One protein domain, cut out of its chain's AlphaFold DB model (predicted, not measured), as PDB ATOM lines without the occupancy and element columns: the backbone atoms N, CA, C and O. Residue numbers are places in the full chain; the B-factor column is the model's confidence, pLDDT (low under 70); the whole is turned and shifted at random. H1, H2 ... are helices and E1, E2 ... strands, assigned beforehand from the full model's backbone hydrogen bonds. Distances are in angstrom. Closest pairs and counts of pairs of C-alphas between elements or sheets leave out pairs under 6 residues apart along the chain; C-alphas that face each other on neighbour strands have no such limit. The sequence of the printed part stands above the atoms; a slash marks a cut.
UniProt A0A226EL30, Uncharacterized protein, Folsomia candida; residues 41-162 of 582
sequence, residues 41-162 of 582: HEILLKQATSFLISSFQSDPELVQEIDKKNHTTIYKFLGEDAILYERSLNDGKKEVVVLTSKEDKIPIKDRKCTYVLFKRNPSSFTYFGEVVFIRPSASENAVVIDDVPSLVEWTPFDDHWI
ATOM      1  N   HIS A  41     -46.482  14.378 -46.972       88.50
ATOM      2  CA  HIS A  41     -46.824  15.784 -47.142       88.50
ATOM      3  C   HIS A  41     -48.271  16.084 -46.721       88.50
ATOM      4  O   HIS A  41     -48.516  17.072 -46.030       88.50
ATOM      5  N   GLU A  42     -49.222  15.222 -47.080       90.50
ATOM      6  CA  GLU A  42     -50.630  15.349 -46.692       90.50
ATOM      7  C   GLU A  42     -50.837  15.126 -45.192       90.50
ATOM      8  O   GLU A  42     -51.620  15.852 -44.578       90.50
ATOM      9  N   ILE A  43     -50.101  14.190 -44.582       92.19
ATOM     10  CA  ILE A  43     -50.120  13.972 -43.126       92.19
ATOM     11  C   ILE A  43     -49.683  15.248 -42.397       92.19
ATOM     12  O   ILE A  43     -50.395  15.725 -41.507       92.19
ATOM     13  N   LEU A  44     -48.553  15.835 -42.802       92.88
ATOM     14  CA  LEU A  44     -48.022  17.061 -42.198       92.88
ATOM     15  C   LEU A  44     -48.970  18.250 -42.385       92.88
ATOM     16  O   LEU A  44     -49.219  18.990 -41.432       92.88
ATOM     17  N   LEU A  45     -49.537  18.417 -43.584       93.62
ATOM     18  CA  LEU A  45     -50.534  19.456 -43.858       93.62
ATOM     19  C   LEU A  45     -51.768  19.289 -42.968       93.62
ATOM     20  O   LEU A  45     -52.189  20.244 -42.317       93.62
ATOM     21  N   LYS A  46     -52.323  18.075 -42.895       94.12
ATOM     22  CA  LYS A  46     -53.516  17.771 -42.096       94.12
ATOM     23  C   LYS A  46     -53.291  18.057 -40.611       94.12
ATOM     24  O   LYS A  46     -54.133  18.705 -39.988       94.12
ATOM     25  N   GLN A  47     -52.164  17.616 -40.051       94.62
ATOM     26  CA  GLN A  47     -51.822  17.877 -38.649       94.62
ATOM     27  C   GLN A  47     -51.636  19.375 -38.382       94.62
ATOM     28  O   GLN A  47     -52.309  19.922 -37.506       94.62
ATOM     29  N   ALA A  48     -50.820  20.072 -39.180       94.38
ATOM     30  CA  ALA A  48     -50.595  21.511 -39.022       94.38
ATOM     31  C   ALA A  48     -51.883  22.339 -39.158       94.38
ATOM     32  O   ALA A  48     -52.066  23.326 -38.442       94.38
ATOM     33  N   THR A  49     -52.790  21.961 -40.062       94.81
ATOM     34  CA  THR A  49     -54.106  22.603 -40.198       94.81
ATOM     35  C   THR A  49     -54.964  22.397 -38.950       94.81
ATOM     36  O   THR A  49     -55.628  23.335 -38.518       94.81
ATOM     37  N   SER A  50     -54.901  21.218 -38.322       94.62
ATOM     38  CA  SER A  50     -55.694  20.899 -37.126       94.62
ATOM     39  C   SER A  50     -55.275  21.654 -35.859       94.62
ATOM     40  O   SER A  50     -56.083  21.808 -34.942       94.62
ATOM     41  N   PHE A  51     -54.035  22.143 -35.791       94.88
ATOM     42  CA  PHE A  51     -53.553  22.870 -34.622       94.88
ATOM     43  C   PHE A  51     -54.146  24.276 -34.523       94.88
ATOM     44  O   PHE A  51     -54.233  25.028 -35.499       94.88
ATOM     45  N   LEU A  52     -54.508  24.651 -33.295       93.88
ATOM     46  CA  LEU A  52     -54.995  25.986 -32.978       93.88
ATOM     47  C   LEU A  52     -53.876  27.014 -33.156       93.88
ATOM     48  O   LEU A  52     -52.752  26.804 -32.712       93.88
ATOM     49  N   ILE A  53     -54.208  28.176 -33.722       93.31
ATOM     50  CA  ILE A  53     -53.254  29.286 -33.898       93.31
ATOM     51  C   ILE A  53     -52.646  29.742 -32.563       93.31
ATOM     52  O   ILE A  53     -51.494  30.165 -32.529       93.31
ATOM     53  N   SER A  54     -53.376  29.612 -31.450       91.44
ATOM     54  CA  SER A  54     -52.861  29.914 -30.109       91.44
ATOM     55  C   SER A  54     -51.609  29.111 -29.748       91.44
ATOM     56  O   SER A  54     -50.753  29.628 -29.040       91.44
ATOM     57  N   SER A  55     -51.463  27.890 -30.276       91.00
ATOM     58  CA  SER A  55     -50.301  27.028 -30.034       91.00
ATOM     59  C   SER A  55     -49.020  27.508 -30.733       91.00
ATOM     60  O   SER A  55     -47.956  26.947 -30.475       91.00
ATOM     61  N   PHE A  56     -49.117  28.537 -31.586       90.56
ATOM     62  CA  PHE A  56     -48.004  29.120 -32.347       90.56
ATOM     63  C   PHE A  56     -47.637  30.549 -31.924       90.56
ATOM     64  O   PHE A  56     -46.670  31.117 -32.415       90.56
ATOM     65  N   GLN A  57     -48.405  31.173 -31.023       84.44
ATOM     66  CA  GLN A  57     -48.271  32.607 -30.716       84.44
ATOM     67  C   GLN A  57     -46.904  33.012 -30.140       84.44
ATOM     68  O   GLN A  57     -46.555  34.190 -30.178       84.44
ATOM     69  N   SER A  58     -46.149  32.062 -29.585       80.69
ATOM     70  CA  SER A  58     -44.795  32.281 -29.063       80.69
ATOM     71  C   SER A  58     -43.688  32.118 -30.105       80.69
ATOM     72  O   SER A  58     -42.522  32.373 -29.795       80.69
ATOM     73  N   ASP A  59     -44.030  31.658 -31.304       85.50
ATOM     74  CA  ASP A  59     -43.059  31.141 -32.259       85.50
ATOM     75  C   ASP A  59     -42.611  32.255 -33.216       85.50
ATOM     76  O   ASP A  59     -43.289  33.281 -33.351       85.50
ATOM     77  N   PRO A  60     -41.427  32.145 -33.844       83.31
ATOM     78  CA  PRO A  60     -40.927  33.220 -34.689       83.31
ATOM     79  C   PRO A  60     -41.843  33.497 -35.883       83.31
ATOM     80  O   PRO A  60     -42.194  32.591 -36.641       83.31
ATOM     81  N   GLU A  61     -42.179  34.774 -36.074       89.75
ATOM     82  CA  GLU A  61     -42.953  35.221 -37.226       89.75
ATOM     83  C   GLU A  61     -42.060  35.546 -38.430       89.75
ATOM     84  O   GLU A  61     -41.077  36.295 -38.350       89.75
ATOM     85  N   LEU A  62     -42.468  35.016 -39.577       92.50
ATOM     86  CA  LEU A  62     -41.875  35.208 -40.886       92.50
ATOM     87  C   LEU A  62     -42.805  36.053 -41.753       92.50
ATOM     88  O   LEU A  62     -43.991  35.756 -41.885       92.50
ATOM     89  N   VAL A  63     -42.269  37.086 -42.387       95.12
ATOM     90  CA  VAL A  63     -42.957  37.884 -43.402       95.12
ATOM     91  C   VAL A  63     -42.863  37.170 -44.744       95.12
ATOM     92  O   VAL A  63     -41.782  36.736 -45.148       95.12
ATOM     93  N   GLN A  64     -43.999  37.072 -45.435       96.00
ATOM     94  CA  GLN A  64     -44.084  36.546 -46.792       96.00
ATOM     95  C   GLN A  64     -44.030  37.687 -47.816       96.00
ATOM     96  O   GLN A  64     -44.854  38.603 -47.788       96.00
ATOM     97  N   GLU A  65     -43.119  37.586 -48.777       95.31
ATOM     98  CA  GLU A  65     -43.064  38.433 -49.969       95.31
ATOM     99  C   GLU A  65     -43.336  37.579 -51.211       95.31
ATOM    100  O   GLU A  65     -42.743  36.516 -51.385       95.31
ATOM    101  N   ILE A  66     -44.247  38.026 -52.081       94.94
ATOM    102  CA  ILE A  66     -44.650  37.275 -53.278       94.94
ATOM    103  C   ILE A  66     -44.280  38.071 -54.522       94.94
ATOM    104  O   ILE A  66     -44.884  39.110 -54.810       94.94
ATOM    105  N   ASP A  67     -43.359  37.532 -55.311       94.50
ATOM    106  CA  ASP A  67     -43.120  37.981 -56.673       94.50
ATOM    107  C   ASP A  67     -44.130  37.307 -57.607       94.50
ATOM    108  O   ASP A  67     -43.957  36.181 -58.079       94.50
ATOM    109  N   LYS A  68     -45.219  38.028 -57.889       91.94
ATOM    110  CA  LYS A  68     -46.280  37.549 -58.784       91.94
ATOM    111  C   LYS A  68     -45.804  37.328 -60.220       91.94
ATOM    112  O   LYS A  68     -46.452  36.566 -60.930       91.94
ATOM    113  N   LYS A  69     -44.735  38.002 -60.659       92.75
ATOM    114  CA  LYS A  69     -44.224  37.911 -62.033       92.75
ATOM    115  C   LYS A  69     -43.406  36.642 -62.223       92.75
ATOM    116  O   LYS A  69     -43.559  35.971 -63.236       92.75
ATOM    117  N   ASN A  70     -42.560  36.325 -61.247       92.31
ATOM    118  CA  ASN A  70     -41.673  35.164 -61.304       92.31
ATOM    119  C   ASN A  70     -42.256  33.923 -60.609       92.31
ATOM    120  O   ASN A  70     -41.637  32.865 -60.630       92.31
ATOM    121  N   HIS A  71     -43.455  34.043 -60.025       92.56
ATOM    122  CA  HIS A  71     -44.097  33.006 -59.212       92.56
ATOM    123  C   HIS A  71     -43.212  32.526 -58.054       92.56
ATOM    124  O   HIS A  71     -43.249  31.355 -57.684       92.56
ATOM    125  N   THR A  72     -42.449  33.449 -57.471       94.62
ATOM    126  CA  THR A  72     -41.524  33.166 -56.373       94.62
ATOM    127  C   THR A  72     -42.102  33.688 -55.065       94.62
ATOM    128  O   THR A  72     -42.619  34.806 -55.008       94.62
ATOM    129  N   THR A  73     -41.988  32.899 -54.002       95.81
ATOM    130  CA  THR A  73     -42.283  33.332 -52.634       95.81
ATOM    131  C   THR A  73     -40.999  33.379 -51.823       95.81
ATOM    132  O   THR A  73     -40.213  32.433 -51.830       95.81
ATOM    133  N   ILE A  74     -40.808  34.476 -51.101       94.94
ATOM    134  CA  ILE A  74     -39.690  34.711 -50.197       94.94
ATOM    135  C   ILE A  74     -40.224  34.809 -48.769       94.94
ATOM    136  O   ILE A  74     -41.242  35.455 -48.518       94.94
ATOM    137  N   TYR A  75     -39.509  34.193 -47.833       93.94
ATOM    138  CA  TYR A  75     -39.754  34.297 -46.398       93.94
ATOM    139  C   TYR A  75     -38.558  34.966 -45.725       93.94
ATOM    140  O   TYR A  75     -37.408  34.620 -46.010       93.94
ATOM    141  N   LYS A  76     -38.827  35.917 -44.829       91.88
ATOM    142  CA  LYS A  76     -37.832  36.653 -44.028       91.88
ATOM    143  C   LYS A  76     -38.341  36.795 -42.602       91.88
ATOM    144  O   LYS A  76     -39.549  36.796 -42.394       91.88
ATOM    145  N   PHE A  77     -37.462  36.974 -41.624       87.69
ATOM    146  CA  PHE A  77     -37.926  37.378 -40.296       87.69
ATOM    147  C   PHE A  77     -38.537  38.775 -40.328       87.69
ATOM    148  O   PHE A  77     -38.099  39.644 -41.086       87.69
ATOM    149  N   LEU A  78     -39.537  39.005 -39.478       82.50
ATOM    150  CA  LEU A  78     -40.120  40.332 -39.312       82.50
ATOM    151  C   LEU A  78     -39.038  41.353 -38.916       82.50
ATOM    152  O   LEU A  78     -38.410  41.241 -37.864       82.50
ATOM    153  N   GLY A  79     -38.833  42.359 -39.772       83.44
ATOM    154  CA  GLY A  79     -37.829  43.407 -39.572       83.44
ATOM    155  C   GLY A  79     -36.416  43.064 -40.058       83.44
ATOM    156  O   GLY A  79     -35.484  43.796 -39.726       83.44
ATOM    157  N   GLU A  80     -36.237  41.986 -40.828       84.69
ATOM    158  CA  GLU A  80     -34.965  41.639 -41.471       84.69
ATOM    159  C   GLU A  80     -35.081  41.590 -42.997       84.69
ATOM    160  O   GLU A  80     -36.046  41.061 -43.542       84.69
ATOM    161  N   ASP A  81     -34.042  42.057 -43.695       85.94
ATOM    162  CA  ASP A  81     -33.963  41.971 -45.162       85.94
ATOM    163  C   ASP A  81     -33.401  40.631 -45.657       85.94
ATOM    164  O   ASP A  81     -33.551  40.267 -46.826       85.94
ATOM    165  N   ALA A  82     -32.731  39.892 -44.771       86.56
ATOM    166  CA  ALA A  82     -32.059  38.651 -45.115       86.56
ATOM    167  C   ALA A  82     -33.076  37.556 -45.467       86.56
ATOM    168  O   ALA A  82     -33.864  37.123 -44.624       86.56
ATOM    169  N   ILE A  83     -33.009  37.088 -46.717       88.19
ATOM    170  CA  ILE A  83     -33.834  35.993 -47.229       88.19
ATOM    171  C   ILE A  83     -33.525  34.727 -46.448       88.19
ATOM    172  O   ILE A  83     -32.392  34.239 -46.439       88.19
ATOM    173  N   LEU A  84     -34.564  34.189 -45.827       86.81
ATOM    174  CA  LEU A  84     -34.489  32.945 -45.099       86.81
ATOM    175  C   LEU A  84     -34.747  31.771 -46.051       86.81
ATOM    176  O   LEU A  84     -33.864  30.949 -46.321       86.81
ATOM    177  N   TYR A  85     -35.935  31.772 -46.652       90.81
ATOM    178  CA  TYR A  85     -36.365  30.769 -47.618       90.81
ATOM    179  C   TYR A  85     -36.860  31.426 -48.893       90.81
ATOM    180  O   TYR A  85     -37.472  32.490 -48.866       90.81
ATOM    181  N   GLU A  86     -36.595  30.761 -50.009       92.12
ATOM    182  CA  GLU A  86     -37.063  31.155 -51.329       92.12
ATOM    183  C   GLU A  86     -37.641  29.916 -52.000       92.12
ATOM    184  O   GLU A  86     -37.037  28.841 -51.968       92.12
ATOM    185  N   ARG A  87     -38.828  30.067 -52.577       93.94
ATOM    186  CA  ARG A  87     -39.566  28.990 -53.225       93.94
ATOM    187  C   ARG A  87     -40.019  29.430 -54.597       93.94
ATOM    188  O   ARG A  87     -40.625  30.488 -54.732       93.94
ATOM    189  N   SER A  88     -39.821  28.579 -55.597       92.56
ATOM    190  CA  SER A  88     -40.319  28.786 -56.966       92.56
ATOM    191  C   SER A  88     -41.813  28.445 -57.100       92.56
ATOM    192  O   SER A  88     -42.230  27.805 -58.064       92.56
ATOM    193  N   LEU A  89     -42.608  28.799 -56.089       92.25
ATOM    194  CA  LEU A  89     -44.053  28.611 -56.030       92.25
ATOM    195  C   LEU A  89     -44.701  29.860 -55.427       92.25
ATOM    196  O   LEU A  89     -44.114  30.538 -54.586       92.25
ATOM    197  N   ASN A  90     -45.946  30.134 -55.821       92.62
ATOM    198  CA  ASN A  90     -46.769  31.153 -55.180       92.62
ATOM    199  C   ASN A  90     -47.512  30.538 -53.985       92.62
ATOM    200  O   ASN A  90     -48.454  29.761 -54.161       92.62
ATOM    201  N   ASP A  91     -47.101  30.908 -52.776       93.69
ATOM    202  CA  ASP A  91     -47.710  30.439 -51.529       93.69
ATOM    203  C   ASP A  91     -48.739  31.426 -50.965       93.69
ATOM    204  O   ASP A  91     -49.122  31.354 -49.796       93.69
ATOM    205  N   GLY A  92     -49.204  32.374 -51.779       90.50
ATOM    206  CA  GLY A  92     -50.187  33.363 -51.366       90.50
ATOM    207  C   GLY A  92     -51.453  32.721 -50.813       90.50
ATOM    208  O   GLY A  92     -52.108  31.929 -51.488       90.50
ATOM    209  N   LYS A  93     -51.818  33.124 -49.589       90.44
ATOM    210  CA  LYS A  93     -53.000  32.660 -48.837       90.44
ATOM    211  C   LYS A  93     -52.993  31.177 -48.449       90.44
ATOM    212  O   LYS A  93     -53.997  30.727 -47.896       90.44
ATOM    213  N   LYS A  94     -51.913  30.429 -48.695       95.19
ATOM    214  CA  LYS A  94     -51.818  29.053 -48.203       95.19
ATOM    215  C   LYS A  94     -51.831  29.067 -46.681       95.19
ATOM    216  O   LYS A  94     -51.148  29.869 -46.055       95.19
ATOM    217  N   GLU A  95     -52.648  28.205 -46.090       95.88
ATOM    218  CA  GLU A  95     -52.736  28.106 -44.635       95.88
ATOM    219  C   GLU A  95     -51.472  27.476 -44.049       95.88
ATOM    220  O   GLU A  95     -50.950  27.941 -43.040       95.88
ATOM    221  N   VAL A  96     -50.976  26.432 -44.709       96.56
ATOM    222  CA  VAL A  96     -49.781  25.699 -44.316       96.56
ATOM    223  C   VAL A  96     -48.874  25.554 -45.527       96.56
ATOM    224  O   VAL A  96     -49.329  25.315 -46.648       96.56
ATOM    225  N   VAL A  97     -47.580  25.714 -45.294       95.50
ATOM    226  CA  VAL A  97     -46.538  25.670 -46.312       95.50
ATOM    227  C   VAL A  97     -45.447  24.725 -45.815       95.50
ATOM    228  O   VAL A  97     -44.700  25.060 -44.905       95.50
ATOM    229  N   VAL A  98     -45.354  23.533 -46.406       93.44
ATOM    230  CA  VAL A  98     -44.297  22.551 -46.097       93.44
ATOM    231  C   VAL A  98     -43.137  22.746 -47.064       93.44
ATOM    232  O   VAL A  98     -43.359  22.816 -48.282       93.44
ATOM    233  N   LEU A  99     -41.913  22.836 -46.545       90.19
ATOM    234  CA  LEU A  99     -40.711  22.948 -47.363       90.19
ATOM    235  C   LEU A  99     -40.205  21.576 -47.821       90.19
ATOM    236  O   LEU A  99     -40.079  20.619 -47.050       90.19
ATOM    237  N   THR A 100     -39.867  21.486 -49.104       84.44
ATOM    238  CA  THR A 100     -39.159  20.335 -49.673       84.44
ATOM    239  C   THR A 100     -37.697  20.318 -49.222       84.44
ATOM    240  O   THR A 100     -37.155  21.321 -48.764       84.44
ATOM    241  N   SER A 101     -37.012  19.185 -49.396       76.06
ATOM    242  CA  SER A 101     -35.581  19.032 -49.060       76.06
ATOM    243  C   SER A 101     -34.650  19.965 -49.841       76.06
ATOM    244  O   SER A 101     -33.504  20.165 -49.460       76.06
ATOM    245  N   LYS A 102     -35.110  20.511 -50.974       79.81
ATOM    246  CA  LYS A 102     -34.351  21.506 -51.745       79.81
ATOM    247  C   LYS A 102     -34.561  22.926 -51.213       79.81
ATOM    248  O   LYS A 102     -33.709  23.779 -51.429       79.81
ATOM    249  N   GLU A 103     -35.689  23.173 -50.550       86.19
ATOM    250  CA  GLU A 103     -36.111  24.503 -50.101       86.19
ATOM    251  C   GLU A 103     -35.683  24.790 -48.660       86.19
ATOM    252  O   GLU A 103     -35.274  25.912 -48.376       86.19
ATOM    253  N   ASP A 104     -35.755  23.806 -47.758       76.69
ATOM    254  CA  ASP A 104     -35.499  24.019 -46.325       76.69
ATOM    255  C   ASP A 104     -34.027  24.205 -45.952       76.69
ATOM    256  O   ASP A 104     -33.730  24.649 -44.843       76.69
ATOM    257  N   LYS A 105     -33.106  23.890 -46.871       75.12
ATOM    258  CA  LYS A 105     -31.654  24.061 -46.710       75.12
ATOM    259  C   LYS A 105     -31.106  23.434 -45.417       75.12
ATOM    260  O   LYS A 105     -30.004  23.796 -44.997       75.12
ATOM    261  N   ILE A 106     -31.829  22.489 -44.806       73.12
ATOM    262  CA  ILE A 106     -31.335  21.749 -43.646       73.12
ATOM    263  C   ILE A 106     -30.158  20.898 -44.144       73.12
ATOM    264  O   ILE A 106     -30.257  20.273 -45.203       73.12
ATOM    265  N   PRO A 107     -29.017  20.856 -43.432       62.69
ATOM    266  CA  PRO A 107     -27.815  20.147 -43.878       62.69
ATOM    267  C   PRO A 107     -27.937  18.608 -43.803       62.69
ATOM    268  O   PRO A 107     -26.934  17.925 -43.609       62.69
ATOM    269  N   ILE A 108     -29.139  18.052 -43.973       61.53
ATOM    270  CA  ILE A 108     -29.443  16.618 -43.938       61.53
ATOM    271  C   ILE A 108     -30.015  16.221 -45.293       61.53
ATOM    272  O   ILE A 108     -31.113  16.632 -45.666       61.53
ATOM    273  N   LYS A 109     -29.240  15.444 -46.053       52.72
ATOM    274  CA  LYS A 109     -29.580  15.069 -47.433       52.72
ATOM    275  C   LYS A 109     -30.116  13.642 -47.569       52.72
ATOM    276  O   LYS A 109     -30.911  13.404 -48.473       52.72
ATOM    277  N   ASP A 110     -29.744  12.738 -46.663       47.69
ATOM    278  CA  ASP A 110     -30.124  11.324 -46.712       47.69
ATOM    279  C   ASP A 110     -31.188  11.017 -45.651       47.69
ATOM    280  O   ASP A 110     -31.062  11.477 -44.519       47.69
ATOM    281  N   ARG A 111     -32.235  10.256 -46.022       57.34
ATOM    282  CA  ARG A 111     -33.364   9.862 -45.147       57.34
ATOM    283  C   ARG A 111     -33.914  11.036 -44.328       57.34
ATOM    284  O   ARG A 111     -33.823  11.061 -43.105       57.34
ATOM    285  N   LYS A 112     -34.449  12.040 -45.027       68.44
ATOM    286  CA  LYS A 112     -34.951  13.266 -44.401       68.44
ATOM    287  C   LYS A 112     -36.047  12.946 -43.378       68.44
ATOM    288  O   LYS A 112     -37.178  12.664 -43.747       68.44
ATOM    289  N   CYS A 113     -35.694  13.063 -42.106       77.75
ATOM    290  CA  CYS A 113     -36.611  12.960 -40.974       77.75
ATOM    291  C   CYS A 113     -36.978  14.328 -40.393       77.75
ATOM    292  O   CYS A 113     -37.818  14.408 -39.509       77.75
ATOM    293  N   THR A 114     -36.367  15.412 -40.878       83.31
ATOM    294  CA  THR A 114     -36.574  16.770 -40.363       83.31
ATOM    295  C   THR A 114     -37.125  17.674 -41.454       83.31
ATOM    296  O   THR A 114     -36.565  17.714 -42.546       83.31
ATOM    297  N   TYR A 115     -38.189  18.418 -41.171       86.88
ATOM    298  CA  TYR A 115     -38.876  19.287 -42.127       86.88
ATOM    299  C   TYR A 115     -39.089  20.673 -41.536       86.88
ATOM    300  O   TYR A 115     -39.338  20.807 -40.345       86.88
ATOM    301  N   VAL A 116     -39.053  21.699 -42.386       88.94
ATOM    302  CA  VAL A 116     -39.484  23.052 -42.016       88.94
ATOM    303  C   VAL A 116     -40.898  23.283 -42.532       88.94
ATOM    304  O   VAL A 116     -41.207  22.989 -43.693       88.94
ATOM    305  N   LEU A 117     -41.751  23.823 -41.669       93.38
ATOM    306  CA  LEU A 117     -43.134  24.166 -41.975       93.38
ATOM    307  C   LEU A 117     -43.434  25.614 -41.611       93.38
ATOM    308  O   LEU A 117     -42.911  26.133 -40.630       93.38
ATOM    309  N   PHE A 118     -44.345  26.235 -42.362       94.94
ATOM    310  CA  PHE A 118     -44.906  27.540 -42.026       94.94
ATOM    311  C   PHE A 118     -46.416  27.463 -41.869       94.94
ATOM    312  O   PHE A 118     -47.118  27.039 -42.792       94.94
ATOM    313  N   LYS A 119     -46.921  27.924 -40.724       95.88
ATOM    314  CA  LYS A 119     -48.356  28.072 -40.449       95.88
ATOM    315  C   LYS A 119     -48.741  29.540 -40.565       95.88
ATOM    316  O   LYS A 119     -48.187  30.388 -39.874       95.88
ATOM    317  N   ARG A 120     -49.696  29.861 -41.431       95.94
ATOM    318  CA  ARG A 120     -50.140  31.238 -41.652       95.94
ATOM    319  C   ARG A 120     -50.795  31.811 -40.396       95.94
ATOM    320  O   ARG A 120     -51.705  31.200 -39.838       95.94
ATOM    321  N   ASN A 121     -50.408  33.026 -40.020       94.94
ATOM    322  CA  ASN A 121     -51.151  33.817 -39.050       94.94
ATOM    323  C   ASN A 121     -52.409  34.390 -39.745       94.94
ATOM    324  O   ASN A 121     -52.286  35.165 -40.699       94.94
ATOM    325  N   PRO A 122     -53.634  34.016 -39.329       93.06
ATOM    326  CA  PRO A 122     -54.857  34.458 -40.003       93.06
ATOM    327  C   PRO A 122     -55.084  35.970 -39.888       93.06
ATOM    328  O   PRO A 122     -55.758  36.546 -40.744       93.06
ATOM    329  N   SER A 123     -54.507  36.604 -38.864       91.12
ATOM    330  CA  SER A 123     -54.668  38.027 -38.558       91.12
ATOM    331  C   SER A 123     -53.688  38.927 -39.315       91.12
ATOM    332  O   SER A 123     -53.774  40.148 -39.203       91.12
ATOM    333  N   SER A 124     -52.746  38.358 -40.073       89.94
ATOM    334  CA  SER A 124     -51.683  39.112 -40.741       89.94
ATOM    335  C   SER A 124     -51.249  38.457 -42.069       89.94
ATOM    336  O   SER A 124     -51.882  37.537 -42.605       89.94
ATOM    337  N   PHE A 125     -50.163  38.983 -42.641       87.75
ATOM    338  CA  PHE A 125     -49.436  38.381 -43.765       87.75
ATOM    339  C   PHE A 125     -48.184  37.618 -43.302       87.75
ATOM    340  O   PHE A 125     -47.295  37.346 -44.111       87.75
ATOM    341  N   THR A 126     -48.095  37.304 -42.007       94.50
ATOM    342  CA  THR A 126     -46.974  36.564 -41.425       94.50
ATOM    343  C   THR A 126     -47.290  35.076 -41.291       94.50
ATOM    344  O   THR A 126     -48.439  34.637 -41.406       94.50
ATOM    345  N   TYR A 127     -46.243  34.285 -41.091       95.44
ATOM    346  CA  TYR A 127     -46.309  32.855 -40.827       95.44
ATOM    347  C   TYR A 127     -45.463  32.511 -39.606       95.44
ATOM    348  O   TYR A 127     -44.393  33.079 -39.430       95.44
ATOM    349  N   PHE A 128     -45.898  31.546 -38.810       93.38
ATOM    350  CA  PHE A 128     -45.105  30.956 -37.739       93.38
ATOM    351  C   PHE A 128     -44.209  29.858 -38.307       93.38
ATOM    352  O   PHE A 128     -44.687  29.011 -39.069       93.38
ATOM    353  N   GLY A 129     -42.919  29.909 -37.980       90.50
ATOM    354  CA  GLY A 129     -41.943  28.896 -38.368       90.50
ATOM    355  C   GLY A 129     -41.911  27.707 -37.415       90.50
ATOM    356  O   GLY A 129     -41.763  27.891 -36.211       90.50
ATOM    357  N   GLU A 130     -41.940  26.498 -37.972       90.19
ATOM    358  CA  GLU A 130     -41.851  25.234 -37.238       90.19
ATOM    359  C   GLU A 130     -40.797  24.300 -37.821       90.19
ATOM    360  O   GLU A 130     -40.552  24.291 -39.035       90.19
ATOM    361  N   VAL A 131     -40.240  23.454 -36.959       87.75
ATOM    362  CA  VAL A 131     -39.472  22.274 -37.355       87.75
ATOM    363  C   VAL A 131     -40.233  21.026 -36.924       87.75
ATOM    364  O   VAL A 131     -40.742  20.936 -35.809       87.75
ATOM    365  N   VAL A 132     -40.307  20.053 -37.824       89.69
ATOM    366  CA  VAL A 132     -41.004  18.788 -37.608       89.69
ATOM    367  C   VAL A 132     -40.026  17.636 -37.727       89.69
ATOM    368  O   VAL A 132     -39.275  17.576 -38.701       89.69
ATOM    369  N   PHE A 133     -40.069  16.716 -36.769       87.81
ATOM    370  CA  PHE A 133     -39.286  15.485 -36.769       87.81
ATOM    371  C   PHE A 133     -40.179  14.273 -36.996       87.81
ATOM    372  O   PHE A 133     -41.289  14.199 -36.471       87.81
ATOM    373  N   ILE A 134     -39.674  13.313 -37.762       87.50
ATOM    374  CA  ILE A 134     -40.344  12.062 -38.094       87.50
ATOM    375  C   ILE A 134     -39.449  10.916 -37.668       87.50
ATOM    376  O   ILE A 134     -38.310  10.800 -38.121       87.50
ATOM    377  N   ARG A 135     -39.981  10.038 -36.827       83.06
ATOM    378  CA  ARG A 135     -39.213   8.942 -36.238       83.06
ATOM    379  C   ARG A 135     -40.020   7.656 -36.235       83.06
ATOM    380  O   ARG A 135     -41.178   7.705 -35.825       83.06
ATOM    381  N   PRO A 136     -39.427   6.507 -36.590       81.38
ATOM    382  CA  PRO A 136     -40.060   5.220 -36.348       81.38
ATOM    383  C   PRO A 136     -40.440   5.082 -34.871       81.38
ATOM    384  O   PRO A 136     -39.671   5.459 -33.981       81.38
ATOM    385  N   SER A 137     -41.628   4.564 -34.594       82.25
ATOM    386  CA  SER A 137     -42.097   4.373 -33.225       82.25
ATOM    387  C   SER A 137     -43.134   3.265 -33.138       82.25
ATOM    388  O   SER A 137     -44.009   3.157 -33.989       82.25
ATOM    389  N   ALA A 138     -43.060   2.490 -32.056       80.25
ATOM    390  CA  ALA A 138     -44.082   1.518 -31.678       80.25
ATOM    391  C   ALA A 138     -45.227   2.132 -30.844       80.25
ATOM    392  O   ALA A 138     -46.079   1.402 -30.348       80.25
ATOM    393  N   SER A 139     -45.237   3.455 -30.641       82.06
ATOM    394  CA  SER A 139     -46.281   4.138 -29.874       82.06
ATOM    395  C   SER A 139     -47.647   4.016 -30.553       82.06
ATOM    396  O   SER A 139     -47.753   4.118 -31.772       82.06
ATOM    397  N   GLU A 140     -48.710   3.912 -29.757       84.06
ATOM    398  CA  GLU A 140     -50.098   3.942 -30.240       84.06
ATOM    399  C   GLU A 140     -50.459   5.258 -30.956       84.06
ATOM    400  O   GLU A 140     -51.381   5.292 -31.767       84.06
ATOM    401  N   ASN A 141     -49.708   6.335 -30.700       84.50
ATOM    402  CA  ASN A 141     -49.878   7.632 -31.363       84.50
ATOM    403  C   ASN A 141     -49.146   7.730 -32.716       84.50
ATOM    404  O   ASN A 141     -49.140   8.797 -33.336       84.50
ATOM    405  N   ALA A 142     -48.481   6.661 -33.162       88.19
ATOM    406  CA  ALA A 142     -47.759   6.648 -34.425       88.19
ATOM    407  C   ALA A 142     -48.718   6.697 -35.628       88.19
ATOM    408  O   ALA A 142     -49.758   6.040 -35.665       88.19
ATOM    409  N   VAL A 143     -48.334   7.458 -36.649       90.44
ATOM    410  CA  VAL A 143     -48.968   7.480 -37.970       90.44
ATOM    411  C   VAL A 143     -48.162   6.616 -38.937       90.44
ATOM    412  O   VAL A 143     -46.940   6.545 -38.844       90.44
ATOM    413  N   VAL A 144     -48.824   5.951 -39.879       89.31
ATOM    414  CA  VAL A 144     -48.128   5.138 -40.887       89.31
ATOM    415  C   VAL A 144     -47.602   6.057 -41.991       89.31
ATOM    416  O   VAL A 144     -48.388   6.723 -42.662       89.31
ATOM    417  N   ILE A 145     -46.279   6.109 -42.159       85.12
ATOM    418  CA  ILE A 145     -45.588   6.857 -43.218       85.12
ATOM    419  C   ILE A 145     -44.741   5.856 -43.998       85.12
ATOM    420  O   ILE A 145     -43.843   5.249 -43.419       85.12
ATOM    421  N   ASP A 146     -45.032   5.674 -45.289       83.81
ATOM    422  CA  ASP A 146     -44.334   4.716 -46.162       83.81
ATOM    423  C   ASP A 146     -44.228   3.307 -45.531       83.81
ATOM    424  O   ASP A 146     -43.148   2.728 -45.439       83.81
ATOM    425  N   ASP A 147     -45.356   2.790 -45.020       84.94
ATOM    426  CA  ASP A 147     -45.486   1.507 -44.299       84.94
ATOM    427  C   ASP A 147     -44.713   1.399 -42.970       84.94
ATOM    428  O   ASP A 147     -44.697   0.345 -42.329       84.94
ATOM    429  N   VAL A 148     -44.113   2.495 -42.500       85.06
ATOM    430  CA  VAL A 148     -43.398   2.558 -41.223       85.06
ATOM    431  C   VAL A 148     -44.221   3.354 -40.204       85.06
ATOM    432  O   VAL A 148     -44.404   4.567 -40.367       85.06
ATOM    433  N   PRO A 149     -44.688   2.719 -39.111       87.50
ATOM    434  CA  PRO A 149     -45.270   3.429 -37.978       87.50
ATOM    435  C   PRO A 149     -44.276   4.452 -37.427       87.50
ATOM    436  O   PRO A 149     -43.171   4.104 -37.003       87.50
ATOM    437  N   SER A 150     -44.661   5.722 -37.475       87.38
ATOM    438  CA  SER A 150     -43.792   6.852 -37.179       87.38
ATOM    439  C   SER A 150     -44.501   7.909 -36.332       87.38
ATOM    440  O   SER A 150     -45.665   8.225 -36.559       87.38
ATOM    441  N   LEU A 151     -43.806   8.498 -35.361       89.81
ATOM    442  CA  LEU A 151     -44.283   9.684 -34.648       89.81
ATOM    443  C   LEU A 151     -43.860  10.950 -35.385       89.81
ATOM    444  O   LEU A 151     -42.783  10.999 -35.983       89.81
ATOM    445  N   VAL A 152     -44.714  11.967 -35.293       91.62
ATOM    446  CA  VAL A 152     -44.470  13.311 -35.813       91.62
ATOM    447  C   VAL A 152     -44.397  14.265 -34.628       91.62
ATOM    448  O   VAL A 152     -45.400  14.488 -33.951       91.62
ATOM    449  N   GLU A 153     -43.213  14.811 -34.375       91.12
ATOM    450  CA  GLU A 153     -42.961  15.752 -33.282       91.12
ATOM    451  C   GLU A 153     -42.744  17.164 -33.824       91.12
ATOM    452  O   GLU A 153     -42.055  17.357 -34.826       91.12
ATOM    453  N   TRP A 154     -43.321  18.155 -33.145       91.00
ATOM    454  CA  TRP A 154     -43.328  19.553 -33.565       91.00
ATOM    455  C   TRP A 154     -42.548  20.410 -32.572       91.00
ATOM    456  O   TRP A 154     -42.889  20.453 -31.390       91.00
ATOM    457  N   THR A 155     -41.542  21.140 -33.052       84.94
ATOM    458  CA  THR A 155     -40.787  22.103 -32.245       84.94
ATOM    459  C   THR A 155     -40.827  23.494 -32.877       84.94
ATOM    460  O   THR A 155     -40.704  23.606 -34.103       84.94
ATOM    461  N   PRO A 156     -40.873  24.558 -32.054       83.19
ATOM    462  CA  PRO A 156     -40.672  25.914 -32.542       83.19
ATOM    463  C   PRO A 156     -39.374  26.031 -33.344       83.19
ATOM    464  O   PRO A 156     -38.336  25.480 -32.954       83.19
ATOM    465  N   PHE A 157     -39.427  26.765 -34.452       80.06
ATOM    466  CA  PHE A 157     -38.243  27.082 -35.245       80.06
ATOM    467  C   PHE A 157     -37.288  28.006 -34.472       80.06
ATOM    468  O   PHE A 157     -37.723  28.904 -33.754       80.06
ATOM    469  N   ASP A 158     -35.978  27.817 -34.647       72.38
ATOM    470  CA  ASP A 158     -34.937  28.695 -34.092       72.38
ATOM    471  C   ASP A 158     -33.935  29.080 -35.195       72.38
ATOM    472  O   ASP A 158     -33.738  28.382 -36.190       72.38
ATOM    473  N   ASP A 159     -33.276  30.216 -35.030       67.62
ATOM    474  CA  ASP A 159     -32.406  30.815 -36.035       67.62
ATOM    475  C   ASP A 159     -31.158  29.953 -36.310       67.62
ATOM    476  O   ASP A 159     -30.554  30.059 -37.377       67.62
ATOM    477  N   HIS A 160     -30.760  29.080 -35.375       67.00
ATOM    478  CA  HIS A 160     -29.573  28.226 -35.526       67.00
ATOM    479  C   HIS A 160     -29.720  27.125 -36.580       67.00
ATOM    480  O   HIS A 160     -28.714  26.591 -37.049       67.00
ATOM    481  N   TRP A 161     -30.952  26.806 -36.985       67.00
ATOM    482  CA  TRP A 161     -31.228  25.869 -38.077       67.00
ATOM    483  C   TRP A 161     -30.752  26.400 -39.434       67.00
ATOM    484  O   TRP A 161     -30.664  25.659 -40.415       67.00
ATOM    485  N   ILE A 162     -30.409  27.687 -39.496       68.25
ATOM    486  CA  ILE A 162     -30.016  28.392 -40.704       68.25
ATOM    487  C   ILE A 162     -28.487  28.454 -40.757       68.25
ATOM    488  O   ILE A 162     -27.865  29.071 -39.883       68.25
TER     489      ILE A 162
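This is residues 41 to 162 of the 582 residues of an uncharacterized protein of Folsomia candida (UniProt A0A226EL30). A long, strongly twisted antiparallel sheet curls round one helix, H1, with the 11-residue strand E6 as its spine. The hairpins of E1, E2 and E3 make one end of the sheet, E4 and E5 lie near the middle, and E7 with the start of E8 makes the other end; the short helix H2 only grazes the sheet. The printed part has 122 residues with two named helices and eight named strands, in the order H1, H2, then E1 to E8. The sheet is branched at E6, and the class is mixed, helices and strands. The whole is compact, with a radius of gyration of the C-alphas of 14.7 A and spans of 45 by 32 by 26 A.

The printed part begins with H1, residues 41 to 50, whose C-alpha 41 is at (-46.824, 15.784, -47.142) and which measures 14.3 A from first to last C-alpha. H2 holds residues 53 to 56 and measures 5.5 A. E1, residues 61 to 67, is 19.6 A long, E2, residues 72 to 77, is 17.0 A, and E3, residues 83 to 87, is 10.9 A. E4 is short, residues 96 to 98, at 6.6 A. E5, residues 114 to 120, is 19.9 A long. E6, residues 126 to 136, is the longest strand at 32.5 A; its C-alpha 126 is at (-46.974, 36.564, -41.425). E7, residues 143 to 145, is 6.3 A, and E8, residues 148 to 156, is 25.1 A, ending with C-alpha 156 at (-40.672, 25.914, -32.542).

E6 has three neighbours in staggered pairing, each antiparallel to it: E1 beside residues 126 to 128 and E8 beside residues 130 to 136 lie on one side of it, and E5 beside residues 127 to 133 lies on the other side. N 62 and O 127 of E1 and E6 are 2.7 A apart, N 117 and O 130 of E5 and E6 2.9 A, and N 133 and O 153 of E6 and E8 2.9 A, each within hydrogen-bond range. E1, E2 and E3 form a meander, each strand the antiparallel neighbour of the one before, with N 65 and O 74 at 2.9 A and N 75 and O 85 at 2.8 A. E4, E5 and E6 form a second meander, where N 97 and O 118 are 2.9 A apart. E7 and E8 are a hairpin, with N 143 and O 150 at 2.8 A. The edge strands are E3, E4 and E7. H1 is on the sheet, which curls round its residues 41 to 49; the closest C-alphas of H1 and E4 are those of Leu 45 and Val 96, 6.3 A apart. The closest C-alphas of H2 and E6 are those of Phe 56 and Phe 128, 6.4 A apart. E3 and E7 are apart, for instance, and so are H1 and H2. In H1 every O i to N i+4 pair is within hydrogen-bond range; H2 is too short for such a pair, and its one O i to N i+3 pair is within range.

The two C-alphas farthest apart are those of Lys 69 and Ala 138, 47.4 A. The printed part has no cut. The link from E4 to E5, residues 99 to 113, is long; those from E3 to E4 and from E6 to E7 are short, and the other links are tight. The mean pLDDT of the printed part is 86.9, and confidence is low, under 70, at residues 107 to 112 and 159 to 162.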